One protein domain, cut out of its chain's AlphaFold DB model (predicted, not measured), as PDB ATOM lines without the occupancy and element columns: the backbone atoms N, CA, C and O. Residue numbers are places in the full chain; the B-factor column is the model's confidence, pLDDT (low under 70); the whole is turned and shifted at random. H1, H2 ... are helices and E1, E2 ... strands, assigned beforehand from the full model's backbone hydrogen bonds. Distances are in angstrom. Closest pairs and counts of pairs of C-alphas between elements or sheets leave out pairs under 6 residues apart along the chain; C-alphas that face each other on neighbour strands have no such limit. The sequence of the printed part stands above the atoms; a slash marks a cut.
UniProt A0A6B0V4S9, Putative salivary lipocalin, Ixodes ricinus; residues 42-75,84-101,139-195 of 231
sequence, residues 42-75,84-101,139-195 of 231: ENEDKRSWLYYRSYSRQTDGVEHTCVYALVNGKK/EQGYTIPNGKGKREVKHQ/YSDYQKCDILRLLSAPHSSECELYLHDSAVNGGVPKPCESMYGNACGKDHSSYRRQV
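This is residues 42 to 75, 84 to 101 and 139 to 195 of the 231 residues of the protein "Putative salivary lipocalin" of Ixodes ricinus (UniProt A0A6B0V4S9). One strongly twisted sheet of six strands makes a long wall, with helix H1 packed over its E6 and E5 end and the hairpin of E3 and E4 making the other end. The tiny helix H2 only grazes the sheet. The 109 printed residues hold E1 to E6, then H1 and H2; the sheet's order is E4, E3, E2, E1, E6, E5, all antiparallel, and the class is mixed, helices and strands. The whole is compact, with a radius of gyration of the C-alphas of 14.2 A and spans of 39 by 33 by 30 A.

E1, residues 47 to 53, begins at C-alpha 47 (26.411, 15.589, 113.400). E2 is residues 65 to 74, 26.8 A long; E3 84 to 91, 21.3 A; E4 94 to 101, 23.7 A; E5 145 to 150; E6 159 to 164. H1 is residues 174 to 184, 14.9 A; H2, 189 to 192, ends at C-alpha 192 (25.584, -2.190, 124.592).

E1 and E2 form a hairpin, with N 48 and O 69 2.9 A apart. E1 also neighbours E6, with N 51 and O 161 at 2.8 A. E2 neighbours E3, with N 68 and O 86 at 2.9 A. Hairpin E3 and E4 has N 87 and O 98 at 2.9 A; hairpin E5 and E6 has N 148 and O 160 at 2.9 A. Two layers, a helix on one face of a sheet, are made by H1 at a height of 9.4 A, over E6 and only just over E5, on which 3 of its C-alphas fall. H1 and E5 come closest at the C-alphas of Cys 176 and Cys 145, 6.5 A apart. H1 and H2 are close but not clearly touching, the closest C-alphas being those of Cys 184 and Tyr 191, 6.6 A. Every O i to N i+4 pair of H1 is within hydrogen-bond range; H2 is too short for one.

The farthest C-alphas, of Lys 75 and Asp 187, are 41.0 A apart. Residues 76 to 83 and 102 to 138 are not printed; the C-alpha gaps are 14.0 A and 24.6 A. E1 to E2 is a long link. Residues 153 to 155 are under pLDDT 70.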
ATOM      1  N   GLU A  42      36.267  19.127 115.360       96.44
ATOM      2  CA  GLU A  42      36.474  19.907 114.137       96.44
ATOM      3  C   GLU A  42      36.130  19.122 112.853       96.44
ATOM      4  O   GLU A  42      36.162  19.718 111.776       96.44
ATOM      5  N   ASN A  43      35.710  17.849 112.955       97.00
ATOM      6  CA  ASN A  43      35.310  16.990 111.827       97.00
ATOM      7  C   ASN A  43      34.289  17.679 110.899       97.00
ATOM      8  O   ASN A  43      33.421  18.416 111.365       97.00
ATOM      9  N   GLU A  44      34.402  17.476 109.585       96.50
ATOM     10  CA  GLU A  44      33.465  18.012 108.588       96.50
ATOM     11  C   GLU A  44      32.042  17.478 108.789       96.50
ATOM     12  O   GLU A  44      31.080  18.234 108.638       96.50
ATOM     13  N   ASP A  45      31.903  16.216 109.207       97.19
ATOM     14  CA  ASP A  45      30.620  15.645 109.605       97.19
ATOM     15  C   ASP A  45      30.239  16.131 111.011       97.19
ATOM     16  O   ASP A  45      30.592  15.548 112.040       97.19
ATOM     17  N   LYS A  46      29.542  17.270 111.049       97.25
ATOM     18  CA  LYS A  46      29.218  17.985 112.290       97.25
ATOM     19  C   LYS A  46      28.217  17.262 113.180       97.25
ATOM     20  O   LYS A  46      28.108  17.628 114.353       97.25
ATOM     21  N   ARG A  47      27.450  16.303 112.652       98.00
ATOM     22  CA  ARG A  47      26.411  15.589 113.400       98.00
ATOM     23  C   ARG A  47      26.872  14.168 113.696       98.00
ATOM     24  O   ARG A  47      27.269  13.436 112.800       98.00
ATOM     25  N   SER A  48      26.716  13.746 114.943       98.12
ATOM     26  CA  SER A  48      26.966  12.370 115.365       98.12
ATOM     27  C   SER A  48      25.801  11.841 116.192       98.12
ATOM     28  O   SER A  48      25.223  12.555 117.011       98.12
ATOM     29  N   TRP A  49      25.466  10.571 116.005       98.50
ATOM     30  CA  TRP A  49      24.388   9.870 116.692       98.50
ATOM     31  C   TRP A  49      24.950   8.924 117.741       98.50
ATOM     32  O   TRP A  49      25.817   8.105 117.439       98.50
ATOM     33  N   LEU A  50      24.424   8.988 118.962       98.44
ATOM     34  CA  LEU A  50      24.756   8.027 120.007       98.44
ATOM     35  C   LEU A  50      24.151   6.673 119.639       98.44
ATOM     36  O   LEU A  50      22.930   6.496 119.656       98.44
ATOM     37  N   TYR A  51      25.004   5.713 119.309       98.19
ATOM     38  CA  TYR A  51      24.593   4.381 118.896       98.19
ATOM     39  C   TYR A  51      24.480   3.441 120.098       98.19
ATOM     40  O   TYR A  51      23.423   2.840 120.308       98.19
ATOM     41  N   TYR A  52      25.528   3.385 120.928       96.81
ATOM     42  CA  TYR A  52      25.569   2.587 122.156       96.81
ATOM     43  C   TYR A  52      25.937   3.417 123.377       96.81
ATOM     44  O   TYR A  52      26.764   4.321 123.293       96.81
ATOM     45  N   ARG A  53      25.407   3.028 124.538       95.62
ATOM     46  CA  ARG A  53      25.947   3.428 125.841       95.62
ATOM     47  C   ARG A  53      25.950   2.276 126.844       95.62
ATOM     48  O   ARG A  53      25.139   1.355 126.734       95.62
ATOM     49  N   SER A  54      26.807   2.357 127.858       93.56
ATOM     50  CA  SER A  54      26.939   1.312 128.889       93.56
ATOM     51  C   SER A  54      26.133   1.574 130.173       93.56
ATOM     52  O   SER A  54      26.184   0.781 131.113       93.56
ATOM     53  N   TYR A  55      25.313   2.629 130.203       90.88
ATOM     54  CA  TYR A  55      24.484   3.026 131.350       90.88
ATOM     55  C   TYR A  55      23.057   3.407 130.933       90.88
ATOM     56  O   TYR A  55      22.756   3.605 129.753       90.88
ATOM     57  N   SER A  56      22.147   3.470 131.906       88.25
ATOM     58  CA  SER A  56      20.777   3.934 131.671       88.25
ATOM     59  C   SER A  56      20.699   5.448 131.839       88.25
ATOM     60  O   SER A  56      21.230   5.993 132.803       88.25
ATOM     61  N   ARG A  57      20.001   6.126 130.923       89.06
ATOM     62  CA  ARG A  57      19.671   7.547 131.059       89.06
ATOM     63  C   ARG A  57      18.205   7.753 130.729       89.06
ATOM     64  O   ARG A  57      17.754   7.427 129.626       89.06
ATOM     65  N   GLN A  58      17.482   8.269 131.713       90.19
ATOM     66  CA  GLN A  58      16.035   8.412 131.678       90.19
ATOM     67  C   GLN A  58      15.622   9.793 132.183       90.19
ATOM     68  O   GLN A  58      16.294  10.387 133.027       90.19
ATOM     69  N   THR A  59      14.490  10.281 131.691       85.56
ATOM     70  CA  THR A  59      13.770  11.422 132.265       85.56
ATOM     71  C   THR A  59      12.374  10.941 132.612       85.56
ATOM     72  O   THR A  59      11.718  10.343 131.764       85.56
ATOM     73  N   ASP A  60      11.952  11.135 133.862       87.19
ATOM     74  CA  ASP A  60      10.642  10.697 134.365       87.19
ATOM     75  C   ASP A  60      10.348   9.203 134.104       87.19
ATOM     76  O   ASP A  60       9.236   8.816 133.758       87.19
ATOM     77  N   GLY A  61      11.374   8.352 134.235       86.69
ATOM     78  CA  GLY A  61      11.281   6.903 133.995       86.69
ATOM     79  C   GLY A  61      11.275   6.489 132.517       86.69
ATOM     80  O   GLY A  61      11.071   5.317 132.211       86.69
ATOM     81  N   VAL A  62      11.499   7.429 131.594       89.25
ATOM     82  CA  VAL A  62      11.470   7.192 130.148       89.25
ATOM     83  C   VAL A  62      12.874   7.281 129.556       89.25
ATOM     84  O   VAL A  62      13.567   8.283 129.730       89.25
ATOM     85  N   GLU A  63      13.294   6.240 128.833       91.81
ATOM     86  CA  GLU A  63      14.609   6.193 128.186       91.81
ATOM     87  C   GLU A  63      14.749   7.200 127.047       91.81
ATOM     88  O   GLU A  63      13.849   7.405 126.231       91.81
ATOM     89  N   HIS A  64      15.931   7.810 126.979       93.94
ATOM     90  CA  HIS A  64      16.312   8.655 125.852       93.94
ATOM     91  C   HIS A  64      16.666   7.794 124.641       93.94
ATOM     92  O   HIS A  64      17.504   6.897 124.753       93.94
ATOM     93  N   THR A  65      16.086   8.122 123.489       94.94
ATOM     94  CA  THR A  65      16.346   7.492 122.181       94.94
ATOM     95  C   THR A  65      16.742   8.549 121.155       94.94
ATOM     96  O   THR A  65      16.502   9.733 121.386       94.94
ATOM     97  N   CYS A  66      17.338   8.152 120.026       96.00
ATOM     98  CA  CYS A  66      17.721   9.082 118.952       96.00
ATOM     99  C   CYS A  66      18.555  10.271 119.457       96.00
ATOM    100  O   CYS A  66      18.317  11.418 119.080       96.00
ATOM    101  N   VAL A  67      19.487   9.992 120.371       97.56
ATOM    102  CA  VAL A  67      20.371  11.015 120.929       97.56
ATOM    103  C   VAL A  67      21.395  11.403 119.860       97.56
ATOM    104  O   VAL A  67      22.017  10.524 119.262       97.56
ATOM    105  N   TYR A  68      21.582  12.699 119.632       98.06
ATOM    106  CA  TYR A  68      22.593  13.226 118.716       98.06
ATOM    107  C   TYR A  68      23.347  14.405 119.326       98.06
ATOM    108  O   TYR A  68      22.831  15.097 120.204       98.06
ATOM    109  N   ALA A  69      24.545  14.652 118.809       97.94
ATOM    110  CA  ALA A  69      25.308  15.875 119.001       97.94
ATOM    111  C   ALA A  69      25.547  16.535 117.635       97.94
ATOM    112  O   ALA A  69      25.863  15.847 116.670       97.94
ATOM    113  N   LEU A  70      25.374  17.852 117.546       98.12
ATOM    114  CA  LEU A  70      25.640  18.664 116.360       98.12
ATOM    115  C   LEU A  70      26.603  19.792 116.733       98.12
ATOM    116  O   LEU A  70      26.209  20.730 117.425       98.12
ATOM    117  N   VAL A  71      27.851  19.715 116.279       97.38
ATOM    118  CA  VAL A  71      28.864  20.743 116.541       97.38
ATOM    119  C   VAL A  71      28.622  21.953 115.640       97.38
ATOM    120  O   VAL A  71      28.793  21.889 114.427       97.38
ATOM    121  N   ASN A  72      28.258  23.084 116.241       94.31
ATOM    122  CA  ASN A  72      27.957  24.329 115.527       94.31
ATOM    123  C   ASN A  72      29.219  25.138 115.200       94.31
ATOM    124  O   ASN A  72      29.182  26.039 114.367       94.31
ATOM    125  N   GLY A  73      30.336  24.830 115.862       92.06
ATOM    126  CA  GLY A  73      31.633  25.433 115.586       92.06
ATOM    127  C   GLY A  73      32.397  25.825 116.841       92.06
ATOM    128  O   GLY A  73      31.902  25.763 117.970       92.06
ATOM    129  N   LYS A  74      33.641  26.229 116.614       94.31
ATOM    130  CA  LYS A  74      34.566  26.683 117.646       94.31
ATOM    131  C   LYS A  74      34.269  28.129 118.031       94.31
ATOM    132  O   LYS A  74      33.980  28.954 117.167       94.31
ATOM    133  N   LYS A  75      34.374  28.450 119.318       91.44
ATOM    134  CA  LYS A  75      34.356  29.838 119.788       91.44
ATOM    135  C   LYS A  75      35.662  30.539 119.425       91.44
ATOM    136  O   LYS A  75      36.738  29.942 119.453       91.44
ATOM    137  N   GLU A  84      24.727  21.560 119.697       96.50
ATOM    138  CA  GLU A  84      23.378  21.158 120.074       96.50
ATOM    139  C   GLU A  84      23.397  19.675 120.453       96.50
ATOM    140  O   GLU A  84      23.927  18.854 119.708       96.50
ATOM    141  N   GLN A  85      22.795  19.313 121.582       96.44
ATOM    142  CA  GLN A  85      22.461  17.925 121.892       96.44
ATOM    143  C   GLN A  85      20.949  17.754 121.863       96.44
ATOM    144  O   GLN A  85      20.226  18.471 122.560       96.44
ATOM    145  N   GLY A  86      20.479  16.782 121.085       95.75
ATOM    146  CA  GLY A  86      19.069  16.429 121.014       95.75
ATOM    147  C   GLY A  86      18.812  14.986 121.416       95.75
ATOM    148  O   GLY A  86      19.700  14.144 121.318       95.75
ATOM    149  N   TYR A  87      17.603  14.699 121.891       95.75
ATOM    150  CA  TYR A  87      17.121  13.342 122.141       95.75
ATOM    151  C   TYR A  87      15.598  13.265 122.073       95.75
ATOM    152  O   TYR A  87      14.889  14.256 122.238       95.75
ATOM    153  N   THR A  88      15.082  12.061 121.857       94.56
ATOM    154  CA  THR A  88      13.654  11.773 121.776       94.56
ATOM    155  C   THR A  88      13.182  10.977 122.986       94.56
ATOM    156  O   THR A  88      13.794   9.974 123.363       94.56
ATOM    157  N   ILE A  89      12.047  11.392 123.551       91.62
ATOM    158  CA  ILE A  89      11.284  10.634 124.547       91.62
ATOM    159  C   ILE A  89       9.824  10.481 124.093       91.62
ATOM    160  O   ILE A  89       9.267  11.403 123.490       91.62
ATOM    161  N   PRO A  90       9.165   9.350 124.380       85.38
ATOM    162  CA  PRO A  90       7.713   9.255 124.332       85.38
ATOM    163  C   PRO A  90       7.030  10.385 125.115       85.38
ATOM    164  O   PRO A  90       7.401  10.696 126.244       85.38
ATOM    165  N   ASN A  91       5.996  10.983 124.531       79.19
ATOM    166  CA  ASN A  91       4.983  11.735 125.266       79.19
ATOM    167  C   ASN A  91       3.641  11.043 124.996       79.19
ATOM    168  O   ASN A  91       3.498  10.402 123.964       79.19
ATOM    169  N   GLY A  92       2.635  11.131 125.866       71.00
ATOM    170  CA  GLY A  92       1.352  10.419 125.671       71.00
ATOM    171  C   GLY A  92       0.594  10.702 124.352       71.00
ATOM    172  O   GLY A  92      -0.498  10.182 124.165       71.00
ATOM    173  N   LYS A  93       1.148  11.526 123.449       72.38
ATOM    174  CA  LYS A  93       0.653  11.868 122.109       72.38
ATOM    175  C   LYS A  93       1.592  11.408 120.971       72.38
ATOM    176  O   LYS A  93       1.342  11.760 119.822       72.38
ATOM    177  N   GLY A  94       2.665  10.665 121.259       81.62
ATOM    178  CA  GLY A  94       3.670  10.231 120.283       81.62
ATOM    179  C   GLY A  94       5.106  10.370 120.800       81.62
ATOM    180  O   GLY A  94       5.456   9.865 121.865       81.62
ATOM    181  N   LYS A  95       5.965  11.030 120.021       86.44
ATOM    182  CA  LYS A  95       7.376  11.286 120.351       86.44
ATOM    183  C   LYS A  95       7.595  12.790 120.524       86.44
ATOM    184  O   LYS A  95       7.047  13.586 119.765       86.44
ATOM    185  N   ARG A  96       8.399  13.180 121.513       89.31
ATOM    186  CA  ARG A  96       8.861  14.555 121.729       89.31
ATOM    187  C   ARG A  96      10.370  14.608 121.587       89.31
ATOM    188  O   ARG A  96      11.069  13.867 122.271       89.31
ATOM    189  N   GLU A  97      10.843  15.532 120.766       92.69
ATOM    190  CA  GLU A  97      12.254  15.891 120.702       92.69
ATOM    191  C   GLU A  97      12.576  16.954 121.766       92.69
ATOM    192  O   GLU A  97      11.806  17.891 121.997       92.69
ATOM    193  N   VAL A  98      13.707  16.788 122.444       93.19
ATOM    194  CA  VAL A  98      14.273  17.731 123.411       93.19
ATOM    195  C   VAL A  98      15.631  18.160 122.894       93.19
ATOM    196  O   VAL A  98      16.410  17.301 122.501       93.19
ATOM    197  N   LYS A  99      15.913  19.466 122.909       95.06
ATOM    198  CA  LYS A  99      17.174  20.039 122.426       95.06
ATOM    199  C   LYS A  99      17.801  20.934 123.479       95.06
ATOM    200  O   LYS A  99      17.098  21.659 124.190       95.06
ATOM    201  N   HIS A 100      19.121  20.895 123.557       93.19
ATOM    202  CA  HIS A 100      19.922  21.718 124.444       93.19
ATOM    203  C   HIS A 100      21.096  22.311 123.676       93.19
ATOM    204  O   HIS A 100      21.847  21.571 123.048       93.19
ATOM    205  N   GLN A 101      21.281  23.624 123.797       95.00
ATOM    206  CA  GLN A 101      22.531  24.269 123.406       95.00
ATOM    207  C   GLN A 101      23.534  24.106 124.540       95.00
ATOM    208  O   GLN A 101      23.219  24.403 125.695       95.00
ATOM    209  N   TYR A 139      38.771   6.732 121.875       98.38
ATOM    210  CA  TYR A 139      39.121   6.383 120.508       98.38
ATOM    211  C   TYR A 139      38.259   7.172 119.527       98.38
ATOM    212  O   TYR A 139      37.042   7.234 119.685       98.38
ATOM    213  N   SER A 140      38.885   7.696 118.483       98.62
ATOM    214  CA  SER A 140      38.234   8.164 117.267       98.62
ATOM    215  C   SER A 140      38.991   7.607 116.070       98.62
ATOM    216  O   SER A 140      40.226   7.627 116.042       98.62
ATOM    217  N   ASP A 141      38.262   7.120 115.068       98.12
ATOM    218  CA  ASP A 141      38.847   6.864 113.748       98.12
ATOM    219  C   ASP A 141      38.862   8.129 112.868       98.12
ATOM    220  O   ASP A 141      39.397   8.110 111.755       98.12
ATOM    221  N   TYR A 142      38.307   9.230 113.390       98.44
ATOM    222  CA  TYR A 142      38.144  10.535 112.753       98.44
ATOM    223  C   TYR A 142      37.347  10.511 111.446       98.44
ATOM    224  O   TYR A 142      37.443  11.448 110.656       98.44
ATOM    225  N   GLN A 143      36.607   9.435 111.183       97.69
ATOM    226  CA  GLN A 143      35.881   9.235 109.929       97.69
ATOM    227  C   GLN A 143      34.452   8.771 110.164       97.69
ATOM    228  O   GLN A 143      33.531   9.277 109.534       97.69
ATOM    229  N   LYS A 144      34.251   7.788 111.043       98.44
ATOM    230  CA  LYS A 144      32.958   7.132 111.247       98.44
ATOM    231  C   LYS A 144      32.512   7.097 112.695       98.44
ATOM    232  O   LYS A 144      31.302   7.041 112.904       98.44
ATOM    233  N   CYS A 145      33.419   7.091 113.671       98.69
ATOM    234  CA  CYS A 145      33.027   6.932 115.065       98.69
ATOM    235  C   CYS A 145      33.920   7.655 116.071       98.69
ATOM    236  O   CYS A 145      35.130   7.785 115.888       98.69
ATOM    237  N   ASP A 146      33.300   7.969 117.207       98.75
ATOM    238  CA  ASP A 146      33.951   8.456 118.416       98.75
ATOM    239  C   ASP A 146      33.470   7.636 119.618       98.75
ATOM    240  O   ASP A 146      32.283   7.329 119.751       98.75
ATOM    241  N   ILE A 147      34.384   7.286 120.518       98.56
ATOM    242  CA  ILE A 147      34.087   6.563 121.755       98.56
ATOM    243  C   ILE A 147      34.504   7.437 122.926       98.56
ATOM    244  O   ILE A 147      35.683   7.751 123.090       98.56
ATOM    245  N   LEU A 148      33.534   7.810 123.750       97.81
ATOM    246  CA  LEU A 148      33.726   8.683 124.898       97.81
ATOM    247  C   LEU A 148      33.523   7.911 126.198       97.81
ATOM    248  O   LEU A 148      32.604   7.099 126.298       97.81
ATOM    249  N   ARG A 149      34.334   8.211 127.211       95.62
ATOM    250  CA  ARG A 149      34.130   7.782 128.599       95.62
ATOM    251  C   ARG A 149      33.620   8.940 129.431       95.62
ATOM    252  O   ARG A 149      34.191  10.024 129.361       95.62
ATOM    253  N   LEU A 150      32.617   8.708 130.267       93.50
ATOM    254  CA  LEU A 150      32.199   9.679 131.271       93.50
ATOM    255  C   LEU A 150      33.151   9.612 132.465       93.50
ATOM    256  O   LEU A 150      33.333   8.558 133.066       93.50
ATOM    257  N   LEU A 151      33.699  10.754 132.870       89.25
ATOM    258  CA  LEU A 151      34.557  10.870 134.053       89.25
ATOM    259  C   LEU A 151      33.738  11.197 135.316       89.25
ATOM    260  O   LEU A 151      34.156  11.991 136.153       89.25
ATOM    261  N   SER A 152      32.540  10.610 135.434       75.12
ATOM    262  CA  SER A 152      31.590  10.811 136.543       75.12
ATOM    263  C   SER A 152      32.135  10.332 137.898       75.12
ATOM    264  O   SER A 152      31.766  10.873 138.939       75.12
ATOM    265  N   ALA A 153      33.035   9.346 137.891       65.25
ATOM    266  CA  ALA A 153      33.748   8.838 139.058       65.25
ATOM    267  C   ALA A 153      35.106   8.233 138.642       65.25
ATOM    268  O   ALA A 153      35.253   7.819 137.483       65.25
ATOM    269  N   PRO A 154      36.086   8.120 139.564       60.56
ATOM    270  CA  PRO A 154      37.287   7.324 139.329       60.56
ATOM    271  C   PRO A 154      36.896   5.906 138.894       60.56
ATOM    272  O   PRO A 154      36.075   5.265 139.548       60.56
ATOM    273  N   HIS A 155      37.474   5.428 137.791       63.34
ATOM    274  CA  HIS A 155      37.187   4.109 137.205       63.34
ATOM    275  C   HIS A 155      35.759   3.920 136.663       63.34
ATOM    276  O   HIS A 155      35.298   2.784 136.533       63.34
ATOM    277  N   SER A 156      35.048   5.002 136.322       72.44
ATOM    278  CA  SER A 156      33.774   4.876 135.612       72.44
ATOM    279  C   SER A 156      33.942   4.053 134.326       72.44
ATOM    280  O   SER A 156      34.806   4.315 133.487       72.44
ATOM    281  N   SER A 157      33.094   3.038 134.164       77.62
ATOM    282  CA  SER A 157      32.985   2.247 132.929       77.62
ATOM    283  C   SER A 157      31.860   2.757 132.021       77.62
ATOM    284  O   SER A 157      31.489   2.105 131.040       77.62
ATOM    285  N   GLU A 158      31.302   3.926 132.349       90.88
ATOM    286  CA  GLU A 158      30.268   4.578 131.561       90.88
ATOM    287  C   GLU A 158      30.870   5.121 130.268       90.88
ATOM    288  O   GLU A 158      31.750   5.981 130.273       90.88
ATOM    289  N   CYS A 159      30.377   4.600 129.154       94.88
ATOM    290  CA  CYS A 159      30.839   4.928 127.826       94.88
ATOM    291  C   CYS A 159      29.679   5.248 126.903       94.88
ATOM    292  O   CYS A 159      28.586   4.691 127.033       94.88
ATOM    293  N   GLU A 160      29.998   6.024 125.881       97.75
ATOM    294  CA  GLU A 160      29.143   6.354 124.758       97.75
ATOM    295  C   GLU A 160      29.900   6.079 123.448       97.75
ATOM    296  O   GLU A 160      31.066   6.445 123.315       97.75
ATOM    297  N   LEU A 161      29.254   5.413 122.488       98.62
ATOM    298  CA  LEU A 161      29.748   5.254 121.119       98.62
ATOM    299  C   LEU A 161      28.882   6.086 120.191       98.62
ATOM    300  O   LEU A 161      27.695   5.800 120.024       98.62
ATOM    301  N   TYR A 162      29.498   7.076 119.566       98.69
ATOM    302  CA  TYR A 162      28.888   7.911 118.553       98.69
ATOM    303  C   TYR A 162      29.303   7.433 117.165       98.69
ATOM    304  O   TYR A 162      30.460   7.076 116.948       98.69
ATOM    305  N   LEU A 163      28.358   7.443 116.227       98.69
ATOM    306  CA  LEU A 163      28.641   7.331 114.800       98.69
ATOM    307  C   LEU A 163      28.341   8.660 114.118       98.69
ATOM    308  O   LEU A 163      27.297   9.259 114.384       98.69
ATOM    309  N   HIS A 164      29.218   9.091 113.222       98.38
ATOM    310  CA  HIS A 164      28.982  10.271 112.395       98.38
ATOM    311  C   HIS A 164      27.763  10.065 111.475       98.38
ATOM    312  O   HIS A 164      27.441   8.935 111.086       98.38
ATOM    313  N   ASP A 165      27.051  11.146 111.156       97.25
ATOM    314  CA  ASP A 165      25.776  11.121 110.435       97.25
ATOM    315  C   ASP A 165      25.875  10.431 109.068       97.25
ATOM    316  O   ASP A 165      24.982   9.667 108.689       97.25
ATOM    317  N   SER A 166      26.986  10.625 108.362       96.50
ATOM    318  CA  SER A 166      27.296   9.974 107.086       96.50
ATOM    319  C   SER A 166      27.516   8.458 107.195       96.50
ATOM    320  O   SER A 166      27.333   7.739 106.213       96.50
ATOM    321  N   ALA A 167      27.873   7.945 108.378       96.62
ATOM    322  CA  ALA A 167      28.227   6.542 108.597       96.62
ATOM    323  C   ALA A 167      27.156   5.738 109.354       96.62
ATOM    324  O   ALA A 167      27.142   4.509 109.263       96.62
ATOM    325  N   VAL A 168      26.254   6.401 110.087       96.50
ATOM    326  CA  VAL A 168      25.355   5.758 111.063       96.50
ATOM    327  C   VAL A 168      24.449   4.670 110.467       96.50
ATOM    328  O   VAL A 168      24.205   3.646 111.107       96.50
ATOM    329  N   ASN A 169      23.999   4.841 109.219       93.62
ATOM    330  CA  ASN A 169      23.145   3.871 108.522       93.62
ATOM    331  C   ASN A 169      23.893   2.578 108.150       93.62
ATOM    332  O   ASN A 169      23.267   1.547 107.933       93.62
ATOM    333  N   GLY A 170      25.229   2.608 108.107       94.31
ATOM    334  CA  GLY A 170      26.061   1.423 107.885       94.31
ATOM    335  C   GLY A 170      26.270   0.561 109.135       94.31
ATOM    336  O   GLY A 170      26.922  -0.480 109.047       94.31
ATOM    337  N   GLY A 171      25.745   0.986 110.289       95.69
ATOM    338  CA  GLY A 171      26.006   0.354 111.581       95.69
ATOM    339  C   GLY A 171      27.422   0.615 112.100       95.69
ATOM    340  O   GLY A 171      28.213   1.346 111.501       95.69
ATOM    341  N   VAL A 172      27.749   0.029 113.256       97.50
ATOM    342  CA  VAL A 172      29.041   0.266 113.917       97.50
ATOM    343  C   VAL A 172      30.177  -0.414 113.142       97.50
ATOM    344  O   VAL A 172      30.154  -1.635 112.974       97.50
ATOM    345  N   PRO A 173      31.215   0.326 112.702       98.19
ATOM    346  CA  PRO A 173      32.378  -0.281 112.066       98.19
ATOM    347  C   PRO A 173      33.106  -1.245 113.011       98.19
ATOM    348  O   PRO A 173      33.281  -0.952 114.194       98.19
ATOM    349  N   LYS A 174      33.617  -2.365 112.481       97.81
ATOM    350  CA  LYS A 174      34.320  -3.393 113.279       97.81
ATOM    351  C   LYS A 174      35.447  -2.842 114.175       97.81
ATOM    352  O   LYS A 174      35.524  -3.283 115.322       97.81
ATOM    353  N   PRO A 175      36.306  -1.898 113.726       97.50
ATOM    354  CA  PRO A 175      37.323  -1.311 114.603       97.50
ATOM    355  C   PRO A 175      36.713  -0.581 115.807       97.50
ATOM    356  O   PRO A 175      37.120  -0.833 116.939       97.50
ATOM    357  N   CYS A 176      35.681   0.236 115.579       98.25
ATOM    358  CA  CYS A 176      34.943   0.944 116.627       98.25
ATOM    359  C   CYS A 176      34.276  -0.033 117.600       98.25
ATOM    360  O   CYS A 176      34.378   0.128 118.812       98.25
ATOM    361  N   GLU A 177      33.636  -1.086 117.085       97.00
ATOM    362  CA  GLU A 177      32.980  -2.098 117.914       97.00
ATOM    363  C   GLU A 177      33.982  -2.849 118.805       97.00
ATOM    364  O   GLU A 177      33.725  -3.072 119.991       97.00
ATOM    365  N   SER A 178      35.137  -3.215 118.245       96.31
ATOM    366  CA  SER A 178      36.214  -3.873 118.986       96.31
ATOM    367  C   SER A 178      36.779  -2.960 120.074       96.31
ATOM    368  O   SER A 178      36.935  -3.394 121.217       96.31
ATOM    369  N   MET A 179      37.060  -1.695 119.745       96.94
ATOM    370  CA  MET A 179      37.560  -0.715 120.714       96.94
ATOM    371  C   MET A 179      36.547  -0.463 121.829       96.94
ATOM    372  O   MET A 179      36.918  -0.480 123.000       96.94
ATOM    373  N   TYR A 180      35.263  -0.342 121.490       96.75
ATOM    374  CA  TYR A 180      34.192  -0.198 122.472       96.75
ATOM    375  C   TYR A 180      34.115  -1.402 123.408       96.75
ATOM    376  O   TYR A 180      34.124  -1.244 124.623       96.75
ATOM    377  N   GLY A 181      34.106  -2.623 122.863       95.44
ATOM    378  CA  GLY A 181      34.056  -3.839 123.677       95.44
ATOM    379  C   GLY A 181      35.244  -3.977 124.633       95.44
ATOM    380  O   GLY A 181      35.086  -4.478 125.745       95.44
ATOM    381  N   ASN A 182      36.427  -3.517 124.223       94.38
ATOM    382  CA  ASN A 182      37.617  -3.545 125.070       94.38
ATOM    383  C   ASN A 182      37.603  -2.439 126.134       94.38
ATOM    384  O   ASN A 182      37.926  -2.723 127.280       94.38
ATOM    385  N   ALA A 183      37.209  -1.210 125.791       93.75
ATOM    386  CA  ALA A 183      37.279  -0.061 126.700       93.75
ATOM    387  C   ALA A 183      36.054   0.097 127.618       93.75
ATOM    388  O   ALA A 183      36.157   0.673 128.703       93.75
ATOM    389  N   CYS A 184      34.897  -0.408 127.193       93.19
ATOM    390  CA  CYS A 184      33.596  -0.152 127.821       93.19
ATOM    391  C   CYS A 184      32.918  -1.415 128.353       93.19
ATOM    392  O   CYS A 184      31.944  -1.330 129.097       93.19
ATOM    393  N   GLY A 185      33.469  -2.579 128.010       91.75
ATOM    394  CA  GLY A 185      33.010  -3.881 128.453       91.75
ATOM    395  C   GLY A 185      32.309  -4.674 127.355       91.75
ATOM    396  O   GLY A 185      31.812  -4.140 126.358       91.75
ATOM    397  N   LYS A 186      32.293  -5.992 127.536       89.94
ATOM    398  CA  LYS A 186      31.733  -6.951 126.580       89.94
ATOM    399  C   LYS A 186      31.110  -8.142 127.291       89.94
ATOM    400  O   LYS A 186      31.128  -8.237 128.516       89.94
ATOM    401  N   ASP A 187      30.524  -9.024 126.492       87.19
ATOM    402  CA  ASP A 187      29.902 -10.273 126.932       87.19
ATOM    403  C   ASP A 187      28.641 -10.079 127.804       87.19
ATOM    404  O   ASP A 187      28.073 -11.053 128.277       87.19
ATOM    405  N   HIS A 188      28.126  -8.847 127.950       87.00
ATOM    406  CA  HIS A 188      26.838  -8.558 128.592       87.00
ATOM    407  C   HIS A 188      26.101  -7.395 127.904       87.00
ATOM    408  O   HIS A 188      26.703  -6.381 127.543       87.00
ATOM    409  N   SER A 189      24.779  -7.514 127.738       85.19
ATOM    410  CA  SER A 189      23.955  -6.541 126.995       85.19
ATOM    411  C   SER A 189      23.898  -5.159 127.649       85.19
ATOM    412  O   SER A 189      23.708  -4.161 126.956       85.19
ATOM    413  N   SER A 190      24.128  -5.064 128.963       86.56
ATOM    414  CA  SER A 190      24.199  -3.773 129.662       86.56
ATOM    415  C   SER A 190      25.297  -2.861 129.113       86.56
ATOM    416  O   SER A 190      25.144  -1.646 129.166       86.56
ATOM    417  N   TYR A 191      26.382  -3.413 128.567       89.62
ATOM    418  CA  TYR A 191      27.433  -2.593 127.971       89.62
ATOM    419  C   TYR A 191      27.020  -2.010 126.621       89.62
ATOM    420  O   TYR A 191      27.590  -1.014 126.211       89.62
ATOM    421  N   ARG A 192      26.018  -2.583 125.942       93.38
ATOM    422  CA  ARG A 192      25.584  -2.190 124.592       93.38
ATOM    423  C   ARG A 192      24.101  -1.824 124.566       93.38
ATOM    424  O   ARG A 192      23.315  -2.421 123.832       93.38
ATOM    425  N   ARG A 193      23.693  -0.840 125.371       94.31
ATOM    426  CA  ARG A 193      22.320  -0.320 125.301       94.31
ATOM    427  C   ARG A 193      22.169   0.496 124.019       94.31
ATOM    428  O   ARG A 193      22.823   1.526 123.874       94.31
ATOM    429  N   GLN A 194      21.341   0.006 123.097       95.31
ATOM    430  CA  GLN A 194      21.052   0.648 121.812       95.31
ATOM    431  C   GLN A 194      20.279   1.955 122.032       95.31
ATOM    432  O   GLN A 194      19.239   1.956 122.687       95.31
ATOM    433  N   VAL A 195      20.769   3.056 121.462       96.31
ATOM    434  CA  VAL A 195      20.136   4.385 121.557       96.31
ATOM    435  C   VAL A 195      19.664   4.884 120.187       96.31
ATOM    436  O   VAL A 195      18.570   5.449 120.075       96.31
TER     437      VAL A 195